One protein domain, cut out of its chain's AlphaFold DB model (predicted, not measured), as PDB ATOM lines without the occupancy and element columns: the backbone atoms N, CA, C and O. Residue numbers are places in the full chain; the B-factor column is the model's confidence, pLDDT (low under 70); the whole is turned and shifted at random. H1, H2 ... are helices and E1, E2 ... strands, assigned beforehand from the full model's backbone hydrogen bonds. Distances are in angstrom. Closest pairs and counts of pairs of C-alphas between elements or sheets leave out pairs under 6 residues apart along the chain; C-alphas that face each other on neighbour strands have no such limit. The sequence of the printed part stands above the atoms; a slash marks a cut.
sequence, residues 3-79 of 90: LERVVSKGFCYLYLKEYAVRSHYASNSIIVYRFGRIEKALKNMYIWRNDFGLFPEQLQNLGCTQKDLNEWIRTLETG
ATOM      1  N   LEU A   3      14.084  31.880   0.519       95.19
ATOM      2  CA  LEU A   3      15.173  31.943  -0.455       95.19
ATOM      3  C   LEU A   3      15.112  30.759  -1.421       95.19
ATOM      4  O   LEU A   3      14.840  29.636  -1.008       95.19
ATOM      5  N   GLU A   4      15.437  30.984  -2.688       94.25
ATOM      6  CA  GLU A   4      15.622  29.913  -3.669       94.25
ATOM      7  C   GLU A   4      16.907  30.150  -4.469       94.25
ATOM      8  O   GLU A   4      17.195  31.283  -4.877       94.25
ATOM      9  N   ARG A   5      17.681  29.078  -4.686       94.44
ATOM     10  CA  ARG A   5      18.817  29.087  -5.613       94.44
ATOM     11  C   ARG A   5      18.331  28.742  -7.012       94.44
ATOM     12  O   ARG A   5      17.567  27.799  -7.180       94.44
ATOM     13  N   VAL A   6      18.821  29.470  -8.008       92.69
ATOM     14  CA  VAL A   6      18.519  29.211  -9.418       92.69
ATOM     15  C   VAL A   6      19.817  29.159 -10.206       92.69
ATOM     16  O   VAL A   6      20.588  30.119 -10.184       92.69
ATOM     17  N   VAL A   7      20.059  28.056 -10.914       92.50
ATOM     18  CA  VAL A   7      21.207  27.931 -11.821       92.50
ATOM     19  C   VAL A   7      20.798  28.382 -13.214       92.50
ATOM     20  O   VAL A   7      19.784  27.950 -13.753       92.50
ATOM     21  N   SER A   8      21.592  29.260 -13.816       90.62
ATOM     22  CA  SER A   8      21.413  29.661 -15.207       90.62
ATOM     23  C   SER A   8      22.765  29.907 -15.855       90.62
ATOM     24  O   SER A   8      23.583  30.659 -15.324       90.62
ATOM     25  N   LYS A   9      23.004  29.253 -17.000       89.06
ATOM     26  CA  LYS A   9      24.240  29.377 -17.794       89.06
ATOM     27  C   LYS A   9      25.523  29.232 -16.947       89.06
ATOM     28  O   LYS A   9      26.456  30.011 -17.105       89.06
ATOM     29  N   GLY A  10      25.539  28.276 -16.014       90.56
ATOM     30  CA  GLY A  10      26.687  28.000 -15.134       90.56
ATOM     31  C   GLY A  10      26.819  28.909 -13.905       90.56
ATOM     32  O   GLY A  10      27.710  28.691 -13.091       90.56
ATOM     33  N   PHE A  11      25.935  29.893 -13.720       92.56
ATOM     34  CA  PHE A  11      25.944  30.772 -12.549       92.56
ATOM     35  C   PHE A  11      24.798  30.446 -11.590       92.56
ATOM     36  O   PHE A  11      23.671  30.201 -12.021       92.56
ATOM     37  N   CYS A  12      25.073  30.506 -10.283       93.75
ATOM     38  CA  CYS A  12      24.068  30.362  -9.230       93.75
ATOM     39  C   CYS A  12      23.567  31.735  -8.761       93.75
ATOM     40  O   CYS A  12      24.340  32.574  -8.284       93.75
ATOM     41  N   TYR A  13      22.259  31.943  -8.858       95.31
ATOM     42  CA  TYR A  13      21.557  33.149  -8.439       95.31
ATOM     43  C   TYR A  13      20.716  32.890  -7.192       95.31
ATOM     44  O   TYR A  13      20.277  31.767  -6.955       95.31
ATOM     45  N   LEU A  14      20.483  33.943  -6.413       96.62
ATOM     46  CA  LEU A  14      19.671  33.921  -5.207       96.62
ATOM     47  C   LEU A  14      18.453  34.831  -5.367       96.62
ATOM     48  O   LEU A  14      18.597  36.036  -5.605       96.62
ATOM     49  N   TYR A  15      17.262  34.264  -5.191       95.88
ATOM     50  CA  TYR A  15      15.988  34.982  -5.256       95.88
ATOM     51  C   TYR A  15      15.224  34.881  -3.938       95.88
ATOM     52  O   TYR A  15      15.278  33.856  -3.259       95.88
ATOM     53  N   LEU A  16      14.480  35.937  -3.608       95.88
ATOM     54  CA  LEU A  16      13.453  35.915  -2.576       95.88
ATOM     55  C   LEU A  16      12.108  35.632  -3.239       95.88
ATOM     56  O   LEU A  16      11.696  36.354  -4.155       95.88
ATOM     57  N   LYS A  17      11.427  34.589  -2.772       93.69
ATOM     58  CA  LYS A  17      10.090  34.226  -3.226       93.69
ATOM     59  C   LYS A  17       9.052  34.405  -2.135       93.69
ATOM     60  O   LYS A  17       9.294  34.153  -0.953       93.69
ATOM     61  N   GLU A  18       7.860  34.775  -2.564       91.44
ATOM     62  CA  GLU A  18       6.660  34.800  -1.743       91.44
ATOM     63  C   GLU A  18       5.639  33.804  -2.289       91.44
ATOM     64  O   GLU A  18       5.564  33.582  -3.500       91.44
ATOM     65  N   TYR A  19       4.885  33.168  -1.393       87.94
ATOM     66  CA  TYR A  19       3.772  32.315  -1.789       87.94
ATOM     67  C   TYR A  19       2.620  33.192  -2.269       87.94
ATOM     68  O   TYR A  19       2.164  34.067  -1.545       87.94
ATOM     69  N   ALA A  20       2.143  32.934  -3.481       82.06
ATOM     70  CA  ALA A  20       0.996  33.613  -4.054       82.06
ATOM     71  C   ALA A  20       0.071  32.553  -4.646       82.06
ATOM     72  O   ALA A  20       0.458  31.843  -5.575       82.06
ATOM     73  N   VAL A  21      -1.142  32.439  -4.107       70.69
ATOM     74  CA  VAL A  21      -2.176  31.582  -4.692       70.69
ATOM     75  C   VAL A  21      -2.716  32.310  -5.918       70.69
ATOM     76  O   VAL A  21      -3.350  33.354  -5.797       70.69
ATOM     77  N   ARG A  22      -2.413  31.797  -7.111       67.81
ATOM     78  CA  ARG A  22      -2.895  32.351  -8.380       67.81
ATOM     79  C   ARG A  22      -3.764  31.303  -9.062       67.81
ATOM     80  O   ARG A  22      -3.282  30.216  -9.353       67.81
ATOM     81  N   SER A  23      -5.017  31.646  -9.355       62.06
ATOM     82  CA  SER A  23      -6.024  30.731  -9.919       62.06
ATOM     83  C   SER A  23      -5.668  30.146 -11.296       62.06
ATOM     84  O   SER A  23      -6.246  29.138 -11.685       62.06
ATOM     85  N   HIS A  24      -4.704  30.734 -12.019       60.47
ATOM     86  CA  HIS A  24      -4.356  30.352 -13.397       60.47
ATOM     87  C   HIS A  24      -2.856  30.118 -13.660       60.47
ATOM     88  O   HIS A  24      -2.458  29.991 -14.815       60.47
ATOM     89  N   TYR A  25      -2.003  30.058 -12.631       61.75
ATOM     90  CA  TYR A  25      -0.565  29.815 -12.819       61.75
ATOM     91  C   TYR A  25      -0.125  28.494 -12.191       61.75
ATOM     92  O   TYR A  25      -0.486  28.183 -11.064       61.75
ATOM     93  N   ALA A  26       0.744  27.764 -12.895       65.12
ATOM     94  CA  ALA A  26       1.321  26.503 -12.419       65.12
ATOM     95  C   ALA A  26       2.222  26.655 -11.171       65.12
ATOM     96  O   ALA A  26       2.535  25.667 -10.512       65.12
ATOM     97  N   SER A  27       2.664  27.876 -10.838       68.62
ATOM     98  CA  SER A  27       3.497  28.151  -9.662       68.62
ATOM     99  C   SER A  27       2.742  28.992  -8.640       68.62
ATOM    100  O   SER A  27       2.429  30.156  -8.891       68.62
ATOM    101  N   ASN A  28       2.595  28.440  -7.436       82.38
ATOM    102  CA  ASN A  28       2.035  29.112  -6.258       82.38
ATOM    103  C   ASN A  28       3.029  30.091  -5.599       82.38
ATOM    104  O   ASN A  28       3.015  30.290  -4.383       82.38
ATOM    105  N   SER A  29       3.970  30.644  -6.368       87.94
ATOM    106  CA  SER A  29       4.990  31.560  -5.855       87.94
ATOM    107  C   SER A  29       5.446  32.576  -6.890       87.94
ATOM    108  O   SER A  29       5.501  32.276  -8.087       87.94
ATOM    109  N   ILE A  30       5.812  33.761  -6.404       91.31
ATOM    110  CA  ILE A  30       6.339  34.878  -7.190       91.31
ATOM    111  C   ILE A  30       7.714  35.287  -6.671       91.31
ATOM    112  O   ILE A  30       8.010  35.133  -5.488       91.31
ATOM    113  N   ILE A  31       8.561  35.806  -7.559       93.31
ATOM    114  CA  ILE A  31       9.841  36.403  -7.173       93.31
ATOM    115  C   ILE A  31       9.564  37.841  -6.748       93.31
ATOM    116  O   ILE A  31       9.119  38.637  -7.570       93.31
ATOM    117  N   VAL A  32       9.854  38.161  -5.490       94.62
ATOM    118  CA  VAL A  32       9.667  39.509  -4.935       94.62
ATOM    119  C   VAL A  32      10.967  40.307  -4.913       94.62
ATOM    120  O   VAL A  32      10.930  41.529  -4.979       94.62
ATOM    121  N   TYR A  33      12.122  39.635  -4.886       96.56
ATOM    122  CA  TYR A  33      13.425  40.292  -4.959       96.56
ATOM    123  C   TYR A  33      14.490  39.382  -5.575       96.56
ATOM    124  O   TYR A  33      14.465  38.159  -5.403       96.56
ATOM    125  N   ARG A  34      15.449  39.972  -6.295       96.25
ATOM    126  CA  ARG A  34      16.580  39.261  -6.904       96.25
ATOM    127  C   ARG A  34      17.883  39.777  -6.304       96.25
ATOM    128  O   ARG A  34      18.330  40.857  -6.661       96.25
ATOM    129  N   PHE A  35      18.526  38.979  -5.453       96.25
ATOM    130  CA  PHE A  35      19.817  39.347  -4.859       96.25
ATOM    131  C   PHE A  35      20.980  39.256  -5.859       96.25
ATOM    132  O   PHE A  35      22.050  39.817  -5.632       96.25
ATOM    133  N   GLY A  36      20.786  38.545  -6.974       95.31
ATOM    134  CA  GLY A  36      21.813  38.334  -7.990       95.31
ATOM    135  C   GLY A  36      22.638  37.079  -7.713       95.31
ATOM    136  O   GLY A  36      22.113  36.098  -7.194       95.31
ATOM    137  N   ARG A  37      23.915  37.079  -8.114       95.25
ATOM    138  CA  ARG A  37      24.812  35.926  -7.914       95.25
ATOM    139  C   ARG A  37      24.994  35.645  -6.426       95.25
ATOM    140  O   ARG A  37      25.229  36.581  -5.667       95.25
ATOM    141  N   ILE A  38      24.951  34.373  -6.034       93.06
ATOM    142  CA  ILE A  38      24.958  33.967  -4.620       93.06
ATOM    143  C   ILE A  38      26.187  34.485  -3.850       93.06
ATOM    144  O   ILE A  38      26.052  34.956  -2.726       93.06
ATOM    145  N   GLU A  39      27.357  34.506  -4.495       88.56
ATOM    146  CA  GLU A  39      28.610  35.036  -3.935       88.56
ATOM    147  C   GLU A  39      28.497  36.522  -3.568       88.56
ATOM    148  O   GLU A  39      28.895  36.951  -2.486       88.56
ATOM    149  N   LYS A  40      27.906  37.321  -4.466       95.19
ATOM    150  CA  LYS A  40      27.684  38.755  -4.241       95.19
ATOM    151  C   LYS A  40      26.554  38.987  -3.245       95.19
ATOM    152  O   LYS A  40      26.641  39.904  -2.436       95.19
ATOM    153  N   ALA A  41      25.520  38.150  -3.290       96.12
ATOM    154  CA  ALA A  41      24.371  38.246  -2.406       96.12
ATOM    155  C   ALA A  41      24.784  38.124  -0.935       96.12
ATOM    156  O   ALA A  41      24.437  38.998  -0.147       96.12
ATOM    157  N   LEU A  42      25.579  37.108  -0.576       95.50
ATOM    158  CA  LEU A  42      26.027  36.925   0.806       95.50
ATOM    159  C   LEU A  42      26.896  38.098   1.286       95.50
ATOM    160  O   LEU A  42      26.685  38.614   2.382       95.50
ATOM    161  N   LYS A  43      27.823  38.579   0.444       96.75
ATOM    162  CA  LYS A  43      28.636  39.763   0.756       96.75
ATOM    163  C   LYS A  43      27.767  40.999   1.017       96.75
ATOM    164  O   LYS A  43      27.979  41.690   2.009       96.75
ATOM    165  N   ASN A  44      26.778  41.254   0.163       97.50
ATOM    166  CA  ASN A  44      25.856  42.377   0.329       97.50
ATOM    167  C   ASN A  44      25.015  42.236   1.600       97.50
ATOM    168  O   ASN A  44      24.848  43.209   2.324       97.50
ATOM    169  N   MET A  45      24.551  41.026   1.919       97.31
ATOM    170  CA  MET A  45      23.809  40.774   3.153       97.31
ATOM    171  C   MET A  45      24.633  41.097   4.404       97.31
ATOM    172  O   MET A  45      24.095  41.682   5.338       97.31
ATOM    173  N   TYR A  46      25.934  40.791   4.421       97.62
ATOM    174  CA  TYR A  46      26.808  41.207   5.523       97.62
ATOM    175  C   TYR A  46      26.970  42.721   5.624       97.62
ATOM    176  O   TYR A  46      26.965  43.254   6.732       97.62
ATOM    177  N   ILE A  47      27.075  43.414   4.488       97.88
ATOM    178  CA  ILE A  47      27.117  44.881   4.457       97.88
ATOM    179  C   ILE A  47      25.825  45.446   5.061       97.88
ATOM    180  O   ILE A  47      25.898  46.255   5.979       97.88
ATOM    181  N   TRP A  48      24.659  44.949   4.638       97.94
ATOM    182  CA  TRP A  48      23.360  45.360   5.182       97.94
ATOM    183  C   TRP A  48      23.172  44.995   6.657       97.94
ATOM    184  O   TRP A  48      22.431  45.659   7.373       97.94
ATOM    185  N   ARG A  49      23.809  43.917   7.128       96.81
ATOM    186  CA  ARG A  49      23.742  43.523   8.540       96.81
ATOM    187  C   ARG A  49      24.503  44.513   9.417       96.81
ATOM    188  O   ARG A  49      24.045  44.796  10.520       96.81
ATOM    189  N   ASN A  50      25.641  45.003   8.925       97.19
ATOM    190  CA  ASN A  50      26.469  45.989   9.615       97.19
ATOM    191  C   ASN A  50      25.862  47.396   9.536       97.19
ATOM    192  O   ASN A  50      25.911  48.126  10.520       97.19
ATOM    193  N   ASP A  51      25.280  47.753   8.389       96.88
ATOM    194  CA  ASP A  51      24.563  49.007   8.177       96.88
ATOM    195  C   ASP A  51      23.212  48.740   7.501       96.88
ATOM    196  O   ASP A  51      23.109  48.572   6.280       96.88
ATOM    197  N   PHE A  52      22.158  48.706   8.318       95.50
ATOM    198  CA  PHE A  52      20.802  48.452   7.838       95.50
ATOM    199  C   PHE A  52      20.233  49.623   7.022       95.50
ATOM    200  O   PHE A  52      19.275  49.422   6.280       95.50
ATOM    201  N   GLY A  53      20.841  50.816   7.066       96.06
ATOM    202  CA  GLY A  53      20.470  51.933   6.191       96.06
ATOM    203  C   GLY A  53      20.711  51.635   4.707       96.06
ATOM    204  O   GLY A  53      20.045  52.199   3.844       96.06
ATOM    205  N   LEU A  54      21.606  50.690   4.402       96.62
ATOM    206  CA  LEU A  54      21.880  50.210   3.043       96.62
ATOM    207  C   LEU A  54      20.944  49.077   2.602       96.62
ATOM    208  O   LEU A  54      21.056  48.587   1.472       96.62
ATOM    209  N   PHE A  55      20.060  48.610   3.486       96.62
ATOM    210  CA  PHE A  55      19.144  47.525   3.174       96.62
ATOM    211  C   PHE A  55      18.146  47.972   2.090       96.62
ATOM    212  O   PHE A  55      17.569  49.052   2.212       96.62
ATOM    213  N   PRO A  56      17.912  47.174   1.029       96.62
ATOM    214  CA  PRO A  56      17.107  47.604  -0.109       96.62
ATOM    215  C   PRO A  56      15.717  48.106   0.293       96.62
ATOM    216  O   PRO A  56      14.944  47.368   0.901       96.62
ATOM    217  N   GLU A  57      15.371  49.326  -0.122       96.06
ATOM    218  CA  GLU A  57      14.074  49.954   0.172       96.06
ATOM    219  C   GLU A  57      12.899  49.071  -0.272       96.06
ATOM    220  O   GLU A  57      11.923  48.908   0.450       96.06
ATOM    221  N   GLN A  58      13.030  48.385  -1.413       94.69
ATOM    222  CA  GLN A  58      12.031  47.421  -1.881       94.69
ATOM    223  C   GLN A  58      11.736  46.319  -0.845       94.69
ATOM    224  O   GLN A  58      10.588  45.909  -0.704       94.69
ATOM    225  N   LEU A  59      12.750  45.830  -0.127       95.81
ATOM    226  CA  LEU A  59      12.569  44.821   0.920       95.81
ATOM    227  C   LEU A  59      11.965  45.436   2.188       95.81
ATOM    228  O   LEU A  59      11.131  44.795   2.824       95.81
ATOM    229  N   GLN A  60      12.323  46.680   2.518       95.81
ATOM    230  CA  GLN A  60      11.704  47.425   3.622       95.81
ATOM    231  C   GLN A  60      10.206  47.649   3.374       95.81
ATOM    232  O   GLN A  60       9.389  47.362   4.245       95.81
ATOM    233  N   ASN A  61       9.834  48.047   2.155       96.00
ATOM    234  CA  ASN A  61       8.444  48.245   1.732       96.00
ATOM    235  C   ASN A  61       7.624  46.944   1.750       96.00
ATOM    236  O   ASN A  61       6.405  46.977   1.891       96.00
ATOM    237  N   LEU A  62       8.289  45.791   1.640       93.94
ATOM    238  CA  LEU A  62       7.693  44.463   1.813       93.94
ATOM    239  C   LEU A  62       7.584  44.026   3.289       93.94
ATOM    240  O   LEU A  62       7.167  42.903   3.563       93.94
ATOM    241  N   GLY A  63       7.984  44.875   4.237       95.62
ATOM    242  CA  GLY A  63       7.981  44.578   5.669       95.62
ATOM    243  C   GLY A  63       9.134  43.682   6.128       95.62
ATOM    244  O   GLY A  63       9.072  43.138   7.230       95.62
ATOM    245  N   CYS A  64      10.180  43.501   5.310       96.56
ATOM    246  CA  CYS A  64      11.348  42.715   5.706       96.56
ATOM    247  C   CYS A  64      12.183  43.484   6.734       96.56
ATOM    248  O   CYS A  64      12.500  44.660   6.561       96.56
ATOM    249  N   THR A  65      12.597  42.781   7.780       96.94
ATOM    250  CA  THR A  65      13.312  43.337   8.928       96.94
ATOM    251  C   THR A  65      14.762  42.852   8.987       96.94
ATOM    252  O   THR A  65      15.169  41.923   8.284       96.94
ATOM    253  N   GLN A  66      15.550  43.414   9.907       96.38
ATOM    254  CA  GLN A  66      16.898  42.915  10.202       96.38
ATOM    255  C   GLN A  66      16.892  41.442  10.657       96.38
ATOM    256  O   GLN A  66      17.851  40.706  10.419       96.38
ATOM    257  N   LYS A  67      15.795  40.975  11.270       96.69
ATOM    258  CA  LYS A  67      15.621  39.566  11.639       96.69
ATOM    259  C   LYS A  67      15.542  38.671  10.403       96.69
ATOM    260  O   LYS A  67      16.187  37.626  10.387       96.69
ATOM    261  N   ASP A  68      14.810  39.093   9.373       96.81
ATOM    262  CA  ASP A  68      14.715  38.357   8.108       96.81
ATOM    263  C   ASP A  68      16.076  38.291   7.413       96.81
ATOM    264  O   ASP A  68      16.501  37.218   6.992       96.81
ATOM    265  N   LEU A  69      16.811  39.409   7.390       97.44
ATOM    266  CA  LEU A  69      18.178  39.458   6.871       97.44
ATOM    267  C   LEU A  69      19.104  38.459   7.583       97.44
ATOM    268  O   LEU A  69      19.814  37.695   6.928       97.44
ATOM    269  N   ASN A  70      19.078  38.427   8.917       97.00
ATOM    270  CA  ASN A  70      19.875  37.480   9.697       97.00
ATOM    271  C   ASN A  70      19.477  36.023   9.415       97.00
ATOM    272  O   ASN A  70      20.336  35.146   9.334       97.00
ATOM    273  N   GLU A  71      18.184  35.755   9.225       96.69
ATOM    274  CA  GLU A  71      17.682  34.427   8.868       96.69
ATOM    275  C   GLU A  71      18.146  33.988   7.470       96.69
ATOM    276  O   GLU A  71      18.507  32.826   7.259       96.69
ATOM    277  N   TRP A  72      18.182  34.918   6.514       96.50
ATOM    278  CA  TRP A  72      18.695  34.675   5.169       96.50
ATOM    279  C   TRP A  72      20.188  34.367   5.185       96.50
ATOM    280  O   TRP A  72      20.589  33.366   4.597       96.50
ATOM    281  N   ILE A  73      20.990  35.150   5.915       96.56
ATOM    282  CA  ILE A  73      22.425  34.885   6.105       96.56
ATOM    283  C   ILE A  73      22.625  33.487   6.692       96.56
ATOM    284  O   ILE A  73      23.317  32.669   6.090       96.56
ATOM    285  N   ARG A  74      21.923  33.165   7.787       96.38
ATOM    286  CA  ARG A  74      21.995  31.841   8.419       96.38
ATOM    287  C   ARG A  74      21.628  30.719   7.447       96.38
ATOM    288  O   ARG A  74      22.268  29.670   7.452       96.38
ATOM    289  N   THR A  75      20.615  30.920   6.605       95.94
ATOM    290  CA  THR A  75      20.218  29.940   5.578       95.94
ATOM    291  C   THR A  75      21.333  29.725   4.548       95.94
ATOM    292  O   THR A  75      21.584  28.590   4.143       95.94
ATOM    293  N   LEU A  76      22.021  30.794   4.128       93.94
ATOM    294  CA  LEU A  76      23.146  30.705   3.195       93.94
ATOM    295  C   LEU A  76      24.361  29.996   3.813       93.94
ATOM    296  O   LEU A  76      24.986  29.197   3.120       93.94
ATOM    297  N   GLU A  77      24.665  30.262   5.085       93.62
ATOM    298  CA  GLU A  77      25.795  29.659   5.811       93.62
ATOM    299  C   GLU A  77      25.568  28.179   6.124       93.62
ATOM    300  O   GLU A  77      26.453  27.352   5.927       93.62
ATOM    301  N   THR A  78      24.378  27.838   6.620       94.06
ATOM    302  CA  THR A  78      24.071  26.476   7.090       94.06
ATOM    303  C   THR A  78      23.564  25.563   5.983       94.06
ATOM    304  O   THR A  78      23.568  24.346   6.140       94.06
ATOM    305  N   GLY A  79      23.080  26.132   4.877       94.06
ATOM    306  CA  GLY A  79      22.388  25.367   3.848       94.06
ATOM    307  C   GLY A  79      21.041  24.812   4.321       94.06
ATOM    308  O   GLY A  79      20.548  23.853   3.731       94.06
TER     309      GLY A  79
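AT A GLANCE: This is residues 3 to 79 of the 90 residues of an uncharacterized protein of Lentibacillus cibarius (UniProt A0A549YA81). A small, strongly twisted sheet of three strands is built from two successive hairpins, and two helices, H1 and H3, pack together as a pair at the end of the sheet away from the E2 to E3 link. That link, residues 20 to 28, lies at one end of the longest axis, and the short helix H2 lies near the bend of E3. The printed part has 77 residues, with three named strands and then three named helices, in the order E1 E2 E3 H1 H2 H3. The sheet runs E1 - E2 - E3, antiparallel throughout, and the class is mixed, helices and strands. The whole is only just compact, close to loose, with a radius of gyration of the C-alphas of 13.3 A and spans of 41 by 32 by 21 A.

HOW THE PARTS SIT: E1, residues 3 to 8, and E2, residues 11 to 19, form a hairpin through a tight link, with N 6 and O 13 2.9 A apart, within hydrogen-bond range. E2 and E3, residues 29 to 37, form the next hairpin, where N 14 and O 36 are within hydrogen-bond range at 2.8 A. The three make a meander, each strand the antiparallel neighbour of the one before. E3 bends by 69 degrees at residue 33. H1, residues 38 to 50, follows with no residue between and is on the sheet at a height over the sheet of 10.1 A, in two layers, a helix on one face of a sheet. It lies over E3 and runs across the strands, at 70 degrees to E3 on the local plane. The closest C-alphas of E2 and H1 are those of Tyr 13 and Ile 38, 5.2 A apart. H2, residues 57 to 61, only grazes the sheet, with residues 58 to 59, and is apart from H1. H3, residues 66 to 78, only grazes the sheet with residues 71 to 76. H1 and H3 touch, closest at the C-alphas of Leu 42 and Ile 73, 6.7 A apart, at a steep tilt of 40 degrees, opposite ways. In H2 and H3 every O i to N i+4 pair is within hydrogen-bond range; in H1 8 of 9 are.

IN THESE COORDINATES: E1 begins at C-alpha 3, (15.173, 31.943, -0.455), and measures 16.2 A. E2 measures 24.7 A, E3 20.4 A, H1 18.7 A and H3 18.2 A. H1 ends at C-alpha 50, (26.469, 45.989, 9.615), and H3 at C-alpha 78, (24.071, 26.476, 7.090).

THE WHOLE: The two C-alphas farthest apart, those of His 24 and Asn 50, are 41.5 A apart. The printed part has no cut and no long link. Its mean pLDDT is 91.9, and residues 22 to 27 are under 70.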